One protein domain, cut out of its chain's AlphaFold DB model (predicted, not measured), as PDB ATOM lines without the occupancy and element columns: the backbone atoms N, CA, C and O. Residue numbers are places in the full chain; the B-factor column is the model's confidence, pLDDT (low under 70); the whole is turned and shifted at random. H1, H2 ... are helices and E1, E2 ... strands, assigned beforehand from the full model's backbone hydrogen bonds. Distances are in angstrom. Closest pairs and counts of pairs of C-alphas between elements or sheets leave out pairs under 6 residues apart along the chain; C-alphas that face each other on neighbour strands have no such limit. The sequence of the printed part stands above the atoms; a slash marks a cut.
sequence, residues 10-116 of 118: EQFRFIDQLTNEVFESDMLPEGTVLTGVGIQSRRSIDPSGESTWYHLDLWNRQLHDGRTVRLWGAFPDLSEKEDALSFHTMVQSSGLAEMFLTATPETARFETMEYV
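What this domain is: This is residues 10 to 116 of the 118 residues of an uncharacterized protein of Corynebacterium sp. HMSC077D03 (UniProt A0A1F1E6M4). A strongly twisted sheet of four strands has two helices, H1 and H2, packed over one of its faces, while no named helix covers the other face. The two helices cross each other steeply; E1 and E2 make a long hairpin in the sheet, with the shorter E3 beside E2 and the very short E4 beside E3 at the edge. The printed part has 107 residues, and along the chain the named elements run H1, E1, E2, E3, H2, E4; the sheet's order is E1, E2, E3, E4, antiparallel throughout. The class is mixed, helices and strands, in two layers, helices on one face of a sheet. The whole is compact, with a radius of gyration of the C-alphas of 13.7 A and spans of 39 by 31 by 19 A.

How they stand to each other: Start in the sheet with E1, residues 33 to 43, an edge strand that bends by 60 degrees at residue 40, and E2, residues 50 to 59. They form an antiparallel hairpin at 162 degrees; look at N 35 and O 57, 2.8 A apart and within hydrogen-bond range. E2 and E3, residues 69 to 74, form the next hairpin, with N 56 and O 71 at 3.0 A. E1, E2 and E3 are a meander, each strand the antiparallel neighbour of the one before. Beside E3 find the other edge strand, E4, residues 113 to 115, with N 70 and O 114 at 2.8 A; E1 and E4 are apart. H1, residues 10 to 24, is on the sheet at a height of 10.1 A, over E1 and E2, and runs slantwise to the strands, at 35 degrees to E1 on the local plane. H2, residues 82 to 102, is on the same face at a height of 10.2 A, over E3, where the C-alphas of Leu 71 and Leu 96 are the closest at 6.8 A. H1 and H2 touch, the closest C-alphas being those of Val 22 and Ser 93 at 5.0 A; they run the same way at a steep tilt of 50 degrees. In both helices every O i to N i+4 pair is within hydrogen-bond range.

Where its parts are: Find C-alpha 33 at (240.416, 251.315, 206.353); from there E1 runs 27.8 A to C-alpha 43. E2 measures 28.0 A, E3 16.8 A and E4 7.2 A. H1 begins at C-alpha 10, (225.895, 259.489, 224.089), and runs 20.6 A. H2 runs 30.5 A to C-alpha 102 at (238.091, 265.556, 197.439).

The domain as a whole: The C-alphas farthest apart are those of Asp 65 and Lys 81, 40.5 A. The printed part has no cut, and the five links are short. Its mean pLDDT is 84.1; look for values under 70 at residues 42 to 50, 80 to 82 and 109 to 111.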
ATOM      1  N   GLU A  10     226.388 258.784 225.276       82.38
ATOM      2  CA  GLU A  10     225.895 259.489 224.089       82.38
ATOM      3  C   GLU A  10     227.014 259.754 223.076       82.38
ATOM      4  O   GLU A  10     226.835 259.508 221.887       82.38
ATOM      5  N   GLN A  11     228.196 260.188 223.531       85.56
ATOM      6  CA  GLN A  11     229.355 260.403 222.657       85.56
ATOM      7  C   GLN A  11     229.856 259.096 222.046       85.56
ATOM      8  O   GLN A  11     230.236 259.069 220.877       85.56
ATOM      9  N   PHE A  12     229.851 258.013 222.828       86.69
ATOM     10  CA  PHE A  12     230.198 256.690 222.318       86.69
ATOM     11  C   PHE A  12     229.201 256.236 221.247       86.69
ATOM     12  O   PHE A  12     229.616 255.852 220.157       86.69
ATOM     13  N   ARG A  13     227.895 256.350 221.525       86.81
ATOM     14  CA  ARG A  13     226.833 255.998 220.571       86.81
ATOM     15  C   ARG A  13     226.927 256.812 219.286       86.81
ATOM     16  O   ARG A  13     226.789 256.251 218.208       86.81
ATOM     17  N   PHE A  14     227.186 258.112 219.399       89.12
ATOM     18  CA  PHE A  14     227.343 258.984 218.242       89.12
ATOM     19  C   PHE A  14     228.502 258.539 217.346       89.12
ATOM     20  O   PHE A  14     228.325 258.406 216.141       89.12
ATOM     21  N   ILE A  15     229.677 258.267 217.924       90.12
ATOM     22  CA  ILE A  15     230.843 257.816 217.151       90.12
ATOM     23  C   ILE A  15     230.604 256.451 216.507       90.12
ATOM     24  O   ILE A  15     231.018 256.243 215.368       90.12
ATOM     25  N   ASP A  16     229.959 255.531 217.223       89.06
ATOM     26  CA  ASP A  16     229.625 254.206 216.701       89.06
ATOM     27  C   ASP A  16     228.694 254.319 215.485       89.06
ATOM     28  O   ASP A  16     229.018 253.828 214.405       89.06
ATOM     29  N   GLN A  17     227.608 255.088 215.613       90.12
ATOM     30  CA  GLN A  17     226.697 255.364 214.502       90.12
ATOM     31  C   GLN A  17     227.408 256.080 213.349       90.12
ATOM     32  O   GLN A  17     227.238 255.689 212.203       90.12
ATOM     33  N   LEU A  18     228.241 257.086 213.633       91.12
ATOM     34  CA  LEU A  18     228.992 257.821 212.610       91.12
ATOM     35  C   LEU A  18     229.908 256.898 211.819       91.12
ATOM     36  O   LEU A  18     229.971 256.987 210.598       91.12
ATOM     37  N   THR A  19     230.610 256.012 212.518       89.75
ATOM     38  CA  THR A  19     231.514 255.058 211.886       89.75
ATOM     39  C   THR A  19     230.733 254.090 211.004       89.75
ATOM     40  O   THR A  19     231.115 253.891 209.856       89.75
ATOM     41  N   ASN A  20     229.614 253.550 211.492       89.12
ATOM     42  CA  ASN A  20     228.766 252.672 210.688       89.12
ATOM     43  C   ASN A  20     228.243 253.404 209.446       89.12
ATOM     44  O   ASN A  20     228.440 252.922 208.341       89.12
ATOM     45  N   GLU A  21     227.712 254.617 209.588       89.69
ATOM     46  CA  GLU A  21     227.219 255.413 208.457       89.69
ATOM     47  C   GLU A  21     228.313 255.736 207.425       89.69
ATOM     48  O   GLU A  21     228.050 255.735 206.226       89.69
ATOM     49  N   VAL A  22     229.557 255.988 207.845       86.62
ATOM     50  CA  VAL A  22     230.678 256.240 206.918       86.62
ATOM     51  C   VAL A  22     231.027 254.999 206.081       86.62
ATOM     52  O   VAL A  22     231.426 255.141 204.925       86.62
ATOM     53  N   PHE A  23     230.893 253.792 206.639       84.25
ATOM     54  CA  PHE A  23     231.328 252.549 205.987       84.25
ATOM     55  C   PHE A  23     230.193 251.726 205.355       84.25
ATOM     56  O   PHE A  23     230.437 251.041 204.368       84.25
ATOM     57  N   GLU A  24     228.971 251.785 205.883       81.19
ATOM     58  CA  GLU A  24     227.804 251.051 205.364       81.19
ATOM     59  C   GLU A  24     227.136 251.756 204.177       81.19
ATOM     60  O   GLU A  24     226.384 251.136 203.428       81.19
ATOM     61  N   SER A  25     227.412 253.044 203.974       71.12
ATOM     62  CA  SER A  25     226.771 253.862 202.939       71.12
ATOM     63  C   SER A  25     227.370 253.718 201.533       71.12
ATOM     64  O   SER A  25     227.001 254.483 200.640       71.12
ATOM     65  N   ASP A  26     228.311 252.788 201.323       73.12
ATOM     66  CA  ASP A  26     229.095 252.631 200.083       73.12
ATOM     67  C   ASP A  26     229.784 253.938 199.609       73.12
ATOM     68  O   ASP A  26     230.203 254.060 198.456       73.12
ATOM     69  N   MET A  27     229.916 254.943 200.489       80.25
ATOM     70  CA  MET A  27     230.488 256.253 200.150       80.25
ATOM     71  C   MET A  27     232.003 256.194 199.946       80.25
ATOM     72  O   MET A  27     232.560 256.999 199.199       80.25
ATOM     73  N   LEU A  28     232.681 255.270 200.628       90.56
ATOM     74  CA  LEU A  28     234.131 255.141 200.583       90.56
ATOM     75  C   LEU A  28     234.571 254.101 199.543       90.56
ATOM     76  O   LEU A  28     233.953 253.044 199.419       90.56
ATOM     77  N   PRO A  29     235.676 254.345 198.816       91.25
ATOM     78  CA  PRO A  29     236.200 253.394 197.852       91.25
ATOM     79  C   PRO A  29     236.654 252.109 198.543       91.25
ATOM     80  O   PRO A  29     237.117 252.123 199.690       91.25
ATOM     81  N   GLU A  30     236.580 251.003 197.802       90.69
ATOM     82  CA  GLU A  30     237.024 249.692 198.268       90.69
ATOM     83  C   GLU A  30     238.469 249.751 198.796       90.69
ATOM     84  O   GLU A  30     239.347 250.422 198.241       90.69
ATOM     85  N   GLY A  31     238.713 249.052 199.903       91.94
ATOM     86  CA  GLY A  31     240.020 249.027 200.558       91.94
ATOM     87  C   GLY A  31     240.320 250.246 201.435       91.94
ATOM     88  O   GLY A  31     241.452 250.368 201.905       91.94
ATOM     89  N   THR A  32     239.344 251.126 201.678       94.81
ATOM     90  CA  THR A  32     239.461 252.148 202.729       94.81
ATOM     91  C   THR A  32     239.382 251.496 204.107       94.81
ATOM     92  O   THR A  32     238.536 250.637 204.349       94.81
ATOM     93  N   VAL A  33     240.271 251.896 205.015       94.25
ATOM     94  CA  VAL A  33     240.416 251.315 206.353       94.25
ATOM     95  C   VAL A  33     240.297 252.409 207.407       94.25
ATOM     96  O   VAL A  33     240.955 253.446 207.304       94.25
ATOM     97  N   LEU A  34     239.507 252.150 208.452       94.00
ATOM     98  CA  LEU A  34     239.541 252.925 209.689       94.00
ATOM     99  C   LEU A  34     240.741 252.476 210.526       94.00
ATOM    100  O   LEU A  34     240.766 251.370 211.062       94.00
ATOM    101  N   THR A  35     241.745 253.337 210.629       94.06
ATOM    102  CA  THR A  35     242.997 253.062 211.352       94.06
ATOM    103  C   THR A  35     242.986 253.591 212.784       94.06
ATOM    104  O   THR A  35     243.769 253.133 213.616       94.06
ATOM    105  N   GLY A  36     242.076 254.512 213.098       92.06
ATOM    106  CA  GLY A  36     241.988 255.139 214.408       92.06
ATOM    107  C   GLY A  36     240.701 255.931 214.594       92.06
ATOM    108  O   GLY A  36     240.113 256.440 213.644       92.06
ATOM    109  N   VAL A  37     240.272 256.028 215.847       91.88
ATOM    110  CA  VAL A  37     239.182 256.894 216.294       91.88
ATOM    111  C   VAL A  37     239.562 257.471 217.646       91.88
ATOM    112  O   VAL A  37     240.156 256.784 218.485       91.88
ATOM    113  N   GLY A  38     239.226 258.731 217.885       88.62
ATOM    114  CA  GLY A  38     239.563 259.353 219.152       88.62
ATOM    115  C   GLY A  38     238.814 260.639 219.415       88.62
ATOM    116  O   GLY A  38     238.115 261.175 218.560       88.62
ATOM    117  N   ILE A  39     238.962 261.125 220.644       87.19
ATOM    118  CA  ILE A  39     238.342 262.355 221.122       87.19
ATOM    119  C   ILE A  39     239.401 263.206 221.795       87.19
ATOM    120  O   ILE A  39     240.206 262.718 222.594       87.19
ATOM    121  N   GLN A  40     239.381 264.496 221.487       82.75
ATOM    122  CA  GLN A  40     240.322 265.453 222.029       82.75
ATOM    123  C   GLN A  40     239.639 266.790 222.292       82.75
ATOM    124  O   GLN A  40     238.833 267.274 221.499       82.75
ATOM    125  N   SER A  41     239.994 267.415 223.413       76.81
ATOM    126  CA  SER A  41     239.708 268.830 223.621       76.81
ATOM    127  C   SER A  41     240.555 269.633 222.642       76.81
ATOM    128  O   SER A  41     241.786 269.605 222.704       76.81
ATOM    129  N   ARG A  42     239.897 270.331 221.725       69.00
ATOM    130  CA  ARG A  42     240.539 271.197 220.742       69.00
ATOM    131  C   ARG A  42     240.080 272.621 221.003       69.00
ATOM    132  O   ARG A  42     238.907 272.856 221.303       69.00
ATOM    133  N   ARG A  43     240.999 273.588 220.914       57.50
ATOM    134  CA  ARG A  43     240.598 274.997 220.941       57.50
ATOM    135  C   ARG A  43     239.665 275.232 219.765       57.50
ATOM    136  O   ARG A  43     240.058 275.029 218.620       57.50
ATOM    137  N   SER A  44     238.432 275.604 220.082       56.81
ATOM    138  CA  SER A  44     237.483 276.057 219.085       56.81
ATOM    139  C   SER A  44     238.037 277.305 218.392       56.81
ATOM    140  O   SER A  44     238.730 278.112 219.014       56.81
ATOM    141  N   ILE A  45     237.729 277.462 217.105       54.94
ATOM    142  CA  ILE A  45     237.926 278.730 216.384       54.94
ATOM    143  C   ILE A  45     236.898 279.768 216.886       54.94
ATOM    144  O   ILE A  45     237.108 280.973 216.763       54.94
ATOM    145  N   ASP A  46     235.807 279.299 217.498       53.75
ATOM    146  CA  ASP A  46     234.775 280.117 218.125       53.75
ATOM    147  C   ASP A  46     235.215 280.583 219.538       53.75
ATOM    148  O   ASP A  46     235.802 279.792 220.285       53.75
ATOM    149  N   PRO A  47     234.937 281.835 219.965       46.12
ATOM    150  CA  PRO A  47     235.441 282.409 221.221       46.12
ATOM    151  C   PRO A  47     234.916 281.756 222.512       46.12
ATOM    152  O   PRO A  47     235.259 282.206 223.607       46.12
ATOM    153  N   SER A  48     234.060 280.737 222.407       48.78
ATOM    154  CA  SER A  48     233.290 280.134 223.498       48.78
ATOM    155  C   SER A  48     234.072 279.139 224.376       48.78
ATOM    156  O   SER A  48     233.592 278.793 225.455       48.78
ATOM    157  N   GLY A  49     235.298 278.746 224.001       54.75
ATOM    158  CA  GLY A  49     236.205 277.958 224.852       54.75
ATOM    159  C   GLY A  49     236.786 276.702 224.194       54.75
ATOM    160  O   GLY A  49     236.757 276.533 222.976       54.75
ATOM    161  N   GLU A  50     237.386 275.824 225.006       62.81
ATOM    162  CA  GLU A  50     237.807 274.489 224.558       62.81
ATOM    163  C   GLU A  50     236.565 273.640 224.263       62.81
ATOM    164  O   GLU A  50     235.778 273.361 225.167       62.81
ATOM    165  N   SER A  51     236.409 273.209 223.012       73.81
ATOM    166  CA  SER A  51     235.337 272.296 222.611       73.81
ATOM    167  C   SER A  51     235.876 270.873 222.542       73.81
ATOM    168  O   SER A  51     237.063 270.643 222.295       73.81
ATOM    169  N   THR A  52     235.011 269.891 222.774       80.56
ATOM    170  CA  THR A  52     235.368 268.480 222.589       80.56
ATOM    171  C   THR A  52     235.111 268.099 221.138       80.56
ATOM    172  O   THR A  52     234.014 268.313 220.628       80.56
ATOM    173  N   TRP A  53     236.127 267.552 220.483       87.62
ATOM    174  CA  TRP A  53     236.080 267.110 219.094       87.62
ATOM    175  C   TRP A  53     236.354 265.619 219.029       87.62
ATOM    176  O   TRP A  53     237.084 265.083 219.869       87.62
ATOM    177  N   TYR A  54     235.805 264.966 218.019       89.38
ATOM    178  CA  TYR A  54     236.153 263.604 217.653       89.38
ATOM    179  C   TYR A  54     236.990 263.614 216.368       89.38
ATOM    180  O   TYR A  54     237.011 264.601 215.626       89.38
ATOM    181  N   HIS A  55     237.688 262.515 216.107       92.38
ATOM    182  CA  HIS A  55     238.344 262.282 214.831       92.38
ATOM    183  C   HIS A  55     238.227 260.840 214.361       92.38
ATOM    184  O   HIS A  55     238.146 259.923 215.181       92.38
ATOM    185  N   LEU A  56     238.282 260.673 213.040       94.12
ATOM    186  CA  LEU A  56     238.427 259.399 212.345       94.12
ATOM    187  C   LEU A  56     239.714 259.428 211.519       94.12
ATOM    188  O   LEU A  56     239.932 260.365 210.750       94.12
ATOM    189  N   ASP A  57     240.536 258.394 211.658       95.31
ATOM    190  CA  ASP A  57     241.771 258.234 210.899       95.31
ATOM    191  C   ASP A  57     241.527 257.233 209.767       95.31
ATOM    192  O   ASP A  57     241.432 256.023 209.998       95.31
ATOM    193  N   LEU A  58     241.409 257.732 208.540       95.44
ATOM    194  CA  LEU A  58     241.131 256.941 207.348       95.44
ATOM    195  C   LEU A  58     242.391 256.750 206.509       95.44
ATOM    196  O   LEU A  58     243.179 257.673 206.300       95.44
ATOM    197  N   TRP A  59     242.551 255.545 205.981       95.88
ATOM    198  CA  TRP A  59     243.637 255.193 205.078       95.88
ATOM    199  C   TRP A  59     243.090 254.498 203.836       95.88
ATOM    200  O   TRP A  59     242.231 253.624 203.933       95.88
ATOM    201  N   ASN A  60     243.617 254.847 202.666       95.88
ATOM    202  CA  ASN A  60     243.382 254.109 201.430       95.88
ATOM    203  C   ASN A  60     244.645 254.165 200.566       95.88
ATOM    204  O   ASN A  60     245.231 255.227 200.384       95.88
ATOM    205  N   ARG A  61     245.054 253.029 199.993       94.75
ATOM    206  CA  ARG A  61     246.278 252.928 199.179       94.75
ATOM    207  C   ARG A  61     246.293 253.845 197.948       94.75
ATOM    208  O   ARG A  61     247.371 254.213 197.488       94.75
ATOM    209  N   GLN A  62     245.133 254.132 197.366       94.62
ATOM    210  CA  GLN A  62     244.998 254.890 196.119       94.62
ATOM    211  C   GLN A  62     244.769 256.389 196.352       94.62
ATOM    212  O   GLN A  62     244.826 257.162 195.399       94.62
ATOM    213  N   LEU A  63     244.518 256.798 197.597       93.50
ATOM    214  CA  LEU A  63     244.269 258.184 197.981       93.50
ATOM    215  C   LEU A  63     245.393 258.692 198.883       93.50
ATOM    216  O   LEU A  63     246.100 257.905 199.506       93.50
ATOM    217  N   HIS A  64     245.551 260.015 198.968       94.38
ATOM    218  CA  HIS A  64     246.448 260.666 199.940       94.38
ATOM    219  C   HIS A  64     247.904 260.187 199.913       94.38
ATOM    220  O   HIS A  64     248.592 260.198 200.934       94.38
ATOM    221  N   ASP A  65     248.375 259.741 198.749       93.44
ATOM    222  CA  ASP A  65     249.693 259.124 198.566       93.44
ATOM    223  C   ASP A  65     249.931 257.906 199.481       93.44
ATOM    224  O   ASP A  65     251.063 257.603 199.855       93.44
ATOM    225  N   GLY A  66     248.856 257.213 199.870       92.62
ATOM    226  CA  GLY A  66     248.901 256.079 200.788       92.62
ATOM    227  C   GLY A  66     249.165 256.461 202.246       92.62
ATOM    228  O   GLY A  66     249.567 255.593 203.019       92.62
ATOM    229  N   ARG A  67     248.961 257.727 202.630       95.38
ATOM    230  CA  ARG A  67     249.087 258.205 204.015       95.38
ATOM    231  C   ARG A  67     247.763 258.114 204.761       95.38
ATOM    232  O   ARG A  67     246.690 258.245 204.171       95.38
ATOM    233  N   THR A  68     247.846 257.933 206.073       96.31
ATOM    234  CA  THR A  68     246.682 258.031 206.955       96.31
ATOM    235  C   THR A  68     246.282 259.490 207.126       96.31
ATOM    236  O   THR A  68     247.108 260.351 207.443       96.31
ATOM    237  N   VAL A  69     244.996 259.761 206.940       95.25
ATOM    238  CA  VAL A  69     244.389 261.074 207.122       95.25
ATOM    239  C   VAL A  69     243.520 261.056 208.361       95.25
ATOM    240  O   VAL A  69     242.605 260.247 208.457       95.25
ATOM    241  N   ARG A  70     243.738 262.015 209.252       95.12
ATOM    242  CA  ARG A  70     242.825 262.321 210.345       95.12
ATOM    243  C   ARG A  70     241.812 263.368 209.914       95.12
ATOM    244  O   ARG A  70     242.199 264.467 209.526       95.12
ATOM    245  N   LEU A  71     240.531 263.044 210.046       93.50
ATOM    246  CA  LEU A  71     239.406 263.944 209.811       93.50
ATOM    247  C   LEU A  71     238.752 264.289 211.145       93.50
ATOM    248  O   LEU A  71     238.401 263.399 211.917       93.50
ATOM    249  N   TRP A  72     238.580 265.577 211.410       91.38
ATOM    250  CA  TRP A  72     238.050 266.099 212.664       91.38
ATOM    251  C   TRP A  72     236.598 266.545 212.519       91.38
ATOM    252  O   TRP A  72     236.246 267.224 211.554       91.38
ATOM    253  N   GLY A  73     235.788 266.267 213.538       88.19
ATOM    254  CA  GLY A  73     234.440 266.812 213.667       88.19
ATOM    255  C   GLY A  73     234.128 267.252 215.094       88.19
ATOM    256  O   GLY A  73     234.669 266.728 216.071       88.19
ATOM    257  N   ALA A  74     233.283 268.271 215.216       84.50
ATOM    258  CA  ALA A  74     232.773 268.721 216.504       84.50
ATOM    259  C   ALA A  74     231.533 267.902 216.869       84.50
ATOM    260  O   ALA A  74     230.684 267.643 216.011       84.50
ATOM    261  N   PHE A  75     231.405 267.530 218.144       83.56
ATOM    262  CA  PHE A  75     230.161 266.928 218.615       83.56
ATOM    263  C   PHE A  75     228.997 267.916 218.443       83.56
ATOM    264  O   PHE A  75     229.147 269.080 218.835       83.56
ATOM    265  N   PRO A  76     227.852 267.479 217.891       79.31
ATOM    266  CA  PRO A  76     226.622 268.261 217.957       79.31
ATOM    267  C   PRO A  76     226.109 268.329 219.407       79.31
ATOM    268  O   PRO A  76     226.668 267.703 220.311       79.31
ATOM    269  N   ASP A  77     225.039 269.089 219.645       78.00
ATOM    270  CA  ASP A  77     224.327 269.017 220.923       78.00
ATOM    271  C   ASP A  77     223.653 267.641 221.048       78.00
ATOM    272  O   ASP A  77     222.660 267.346 220.387       78.00
ATOM    273  N   LEU A  78     224.235 266.775 221.878       75.44
ATOM    274  CA  LEU A  78     223.774 265.398 222.070       75.44
ATOM    275  C   LEU A  78     222.572 265.293 223.021       75.44
ATOM    276  O   LEU A  78     222.072 264.192 223.231       75.44
ATOM    277  N   SER A  79     222.088 266.412 223.575       72.44
ATOM    278  CA  SER A  79     220.871 266.433 224.397       72.44
ATOM    279  C   SER A  79     219.573 266.367 223.575       72.44
ATOM    280  O   SER A  79     218.478 266.274 224.141       72.44
ATOM    281  N   GLU A  80     219.678 266.412 222.241       65.25
ATOM    282  CA  GLU A  80     218.552 266.312 221.311       65.25
ATOM    283  C   GLU A  80     217.942 264.891 221.251       65.25
ATOM    284  O   GLU A  80     218.525 263.897 221.680       65.25
ATOM    285  N   LYS A  81     216.713 264.784 220.722       65.62
ATOM    286  CA  LYS A  81     215.996 263.501 220.570       65.62
ATOM    287  C   LYS A  81     216.732 262.558 219.602       65.62
ATOM    288  O   LYS A  81     217.348 263.015 218.648       65.62
ATOM    289  N   GLU A  82     216.565 261.248 219.789       67.75
ATOM    290  CA  GLU A  82     217.247 260.184 219.022       67.75
ATOM    291  C   GLU A  82     217.143 260.328 217.486       67.75
ATOM    292  O   GLU A  82     218.138 260.136 216.790       67.75
ATOM    293  N   ASP A  83     215.996 260.767 216.953       70.56
ATOM    294  CA  ASP A  83     215.819 261.001 215.506       70.56
ATOM    295  C   ASP A  83     216.717 262.127 214.958       70.56
ATOM    296  O   ASP A  83     217.173 262.072 213.815       70.56
ATOM    297  N   ALA A  84     216.991 263.155 215.768       75.25
ATOM    298  CA  ALA A  84     217.899 264.232 215.385       75.25
ATOM    299  C   ALA A  84     219.347 263.729 215.344       75.25
ATOM    300  O   ALA A  84     220.094 264.088 214.435       75.25
ATOM    301  N   LEU A  85     219.719 262.837 216.271       75.44
ATOM    302  CA  LEU A  85     221.048 262.233 216.321       75.44
ATOM    303  C   LEU A  85     221.366 261.475 215.027       75.44
ATOM    304  O   LEU A  85     222.406 261.723 214.433       75.44
ATOM    305  N   SER A  86     220.455 260.620 214.550       80.69
ATOM    306  CA  SER A  86     220.648 259.871 213.298       80.69
ATOM    307  C   SER A  86     220.837 260.794 212.088       80.69
ATOM    308  O   SER A  86     221.753 260.586 211.293       80.69
ATOM    309  N   PHE A  87     220.039 261.861 211.977       82.94
ATOM    310  CA  PHE A  87     220.199 262.841 210.901       82.94
ATOM    311  C   PHE A  87     221.553 263.564 210.971       82.94
ATOM    312  O   PHE A  87     222.241 263.672 209.955       82.94
ATOM    313  N   HIS A  88     221.961 264.027 212.157       83.62
ATOM    314  CA  HIS A  88     223.269 264.665 212.350       83.62
ATOM    315  C   HIS A  88     224.409 263.718 211.987       83.62
ATOM    316  O   HIS A  88     225.339 264.125 211.292       83.62
ATOM    317  N   THR A  89     224.312 262.457 212.403       86.88
ATOM    318  CA  THR A  89     225.284 261.417 212.071       86.88
ATOM    319  C   THR A  89     225.403 261.227 210.559       86.88
ATOM    320  O   THR A  89     226.512 261.279 210.040       86.88
ATOM    321  N   MET A  90     224.283 261.089 209.841       87.19
ATOM    322  CA  MET A  90     224.264 260.929 208.378       87.19
ATOM    323  C   MET A  90     224.862 262.144 207.644       87.19
ATOM    324  O   MET A  90     225.592 262.007 206.660       87.19
ATOM    325  N   VAL A  91     224.560 263.363 208.103       87.56
ATOM    326  CA  VAL A  91     225.111 264.585 207.495       87.56
ATOM    327  C   VAL A  91     226.616 264.684 207.749       87.56
ATOM    328  O   VAL A  91     227.376 265.001 206.830       87.56
ATOM    329  N   GLN A  92     227.066 264.396 208.974       89.12
ATOM    330  CA  GLN A  92     228.487 264.440 209.309       89.12
ATOM    331  C   GLN A  92     229.277 263.318 208.621       89.12
ATOM    332  O   GLN A  92     230.369 263.592 208.123       89.12
ATOM    333  N   SER A  93     228.738 262.097 208.521       89.38
ATOM    334  CA  SER A  93     229.385 260.990 207.800       89.38
ATOM    335  C   SER A  93     229.596 261.338 206.328       89.38
ATOM    336  O   SER A  93     230.716 261.221 205.828       89.38
ATOM    337  N   SER A  94     228.560 261.873 205.673       88.94
ATOM    338  CA  SER A  94     228.617 262.313 204.275       88.94
ATOM    339  C   SER A  94     229.694 263.379 204.059       88.94
ATOM    340  O   SER A  94     230.502 263.272 203.138       88.94
ATOM    341  N   GLY A  95     229.752 264.384 204.939       90.06
ATOM    342  CA  GLY A  95     230.747 265.454 204.848       90.06
ATOM    343  C   GLY A  95     232.183 264.967 205.065       90.06
ATOM    344  O   GLY A  95     233.102 265.432 204.390       90.06
ATOM    345  N   LEU A  96     232.396 264.012 205.977       91.62
ATOM    346  CA  LEU A  96     233.714 263.415 206.210       91.62
ATOM    347  C   LEU A  96     234.160 262.556 205.023       91.62
ATOM    348  O   LEU A  96     235.313 262.664 204.602       91.62
ATOM    349  N   ALA A  97     233.258 261.749 204.460       92.44
ATOM    350  CA  ALA A  97     233.543 260.954 203.271       92.44
ATOM    351  C   ALA A  97     233.879 261.851 202.070       92.44
ATOM    352  O   ALA A  97     234.912 261.661 201.431       92.44
ATOM    353  N   GLU A  98     233.075 262.886 201.806       91.88
ATOM    354  CA  GLU A  98     233.348 263.851 200.735       91.88
ATOM    355  C   GLU A  98     234.714 264.526 200.922       91.88
ATOM    356  O   GLU A  98     235.507 264.602 199.978       91.88
ATOM    357  N   MET A  99     235.032 264.967 202.143       91.88
ATOM    358  CA  MET A  99     236.317 265.596 202.451       91.88
ATOM    359  C   MET A  99     237.488 264.642 202.212       91.88
ATOM    360  O   MET A  99     238.473 265.030 201.587       91.88
ATOM    361  N   PHE A 100     237.369 263.384 202.645       93.62
ATOM    362  CA  PHE A 100     238.384 262.362 202.399       93.62
ATOM    363  C   PHE A 100     238.618 262.116 200.905       93.62
ATOM    364  O   PHE A 100     239.740 261.821 200.503       93.62
ATOM    365  N   LEU A 101     237.587 262.234 200.073       93.31
ATOM    366  CA  LEU A 101     237.689 261.946 198.643       93.31
ATOM    367  C   LEU A 101     238.178 263.130 197.810       93.31
ATOM    368  O   LEU A 101     238.716 262.923 196.723       93.31
ATOM    369  N   THR A 102     237.967 264.357 198.284       92.00
ATOM    370  CA  THR A 102     238.091 265.556 197.439       92.00
ATOM    371  C   THR A 102     239.092 266.591 197.940       92.00
ATOM    372  O   THR A 102     239.499 267.451 197.158       92.00
ATOM    373  N   ALA A 103     239.508 266.522 199.206       92.25
ATOM    374  CA  ALA A 103     240.408 267.495 199.817       92.25
ATOM    375  C   ALA A 103     241.759 266.879 200.209       92.25
ATOM    376  O   ALA A 103     241.947 265.670 200.223       92.25
ATOM    377  N   THR A 104     242.706 267.741 200.554       91.69
ATOM    378  CA  THR A 104     243.972 267.424 201.230       91.69
ATOM    379  C   THR A 104     244.099 268.334 202.451       91.69
ATOM    380  O   THR A 104     243.412 269.358 202.496       91.69
ATOM    381  N   PRO A 105     244.979 268.060 203.427       88.56
ATOM    382  CA  PRO A 105     245.198 268.973 204.551       88.56
ATOM    383  C   PRO A 105     245.511 270.421 204.136       88.56
ATOM    384  O   PRO A 105     245.143 271.355 204.839       88.56
ATOM    385  N   GLU A 106     246.144 270.632 202.977       87.00
ATOM    386  CA  GLU A 106     246.459 271.963 202.445       87.00
ATOM    387  C   GLU A 106     245.241 272.688 201.854       87.00
ATOM    388  O   GLU A 106     245.210 273.919 201.816       87.00
ATOM    389  N   THR A 107     244.252 271.943 201.359       84.88
ATOM    390  CA  THR A 107     243.045 272.497 200.722       84.88
ATOM    391  C   THR A 107     241.819 272.459 201.636       84.88
ATOM    392  O   THR A 107     240.860 273.204 201.414       84.88
ATOM    393  N   ALA A 108     241.861 271.645 202.691       80.12
ATOM    394  CA  ALA A 108     240.845 271.579 203.720       80.12
ATOM    395  C   ALA A 108     240.786 272.908 204.480       80.12
ATOM    396  O   ALA A 108     241.756 273.381 205.077       80.12
ATOM    397  N   ARG A 109     239.611 273.539 204.466       63.66
ATOM    398  CA  ARG A 109     239.377 274.742 205.263       63.66
ATOM    399  C   ARG A 109     239.325 274.353 206.745       63.66
ATOM    400  O   ARG A 109     238.580 273.454 207.106       63.66
ATOM    401  N   PHE A 110     240.039 275.100 207.590       60.66
ATOM    402  CA  PHE A 110     239.915 275.091 209.061       60.66
ATOM    403  C   PHE A 110     240.517 273.904 209.827       60.66
ATOM    404  O   PHE A 110     239.928 273.454 210.804       60.66
ATOM    405  N   GLU A 111     241.711 273.436 209.450       68.62
ATOM    406  CA  GLU A 111     242.460 272.413 210.209       68.62
ATOM    407  C   GLU A 111     241.636 271.136 210.530       68.62
ATOM    408  O   GLU A 111     241.940 270.398 211.472       68.62
ATOM    409  N   THR A 112     240.567 270.867 209.776       85.69
ATOM    410  CA  THR A 112     239.678 269.710 209.971       85.69
ATOM    411  C   THR A 112     240.266 268.426 209.405       85.69
ATOM    412  O   THR A 112     239.660 267.367 209.524       85.69
ATOM    413  N   MET A 113     241.439 268.518 208.788       92.19
ATOM    414  CA  MET A 113     242.124 267.421 208.135       92.19
ATOM    415  C   MET A 113     243.627 267.560 208.364       92.19
ATOM    416  O   MET A 113     244.183 268.644 208.186       92.19
ATOM    417  N   GLU A 114     244.288 266.474 208.743       92.44
ATOM    418  CA  GLU A 114     245.746 266.415 208.866       92.44
ATOM    419  C   GLU A 114     246.273 265.031 208.482       92.44
ATOM    420  O   GLU A 114     245.556 264.034 208.570       92.44
ATOM    421  N   TYR A 115     247.533 264.958 208.056       94.19
ATOM    422  CA  TYR A 115     248.213 263.674 207.913       94.19
ATOM    423  C   TYR A 115     248.704 263.202 209.278       94.19
ATOM    424  O   TYR A 115     249.355 263.955 210.004       94.19
ATOM    425  N   VAL A 116     248.419 261.946 209.611       92.50
ATOM    426  CA  VAL A 116     248.968 261.312 210.812       92.50
ATOM    427  C   VAL A 116     250.406 260.902 210.504       92.50
ATOM    428  O   VAL A 116     250.655 260.232 209.505       92.50
TER     429      VAL A 116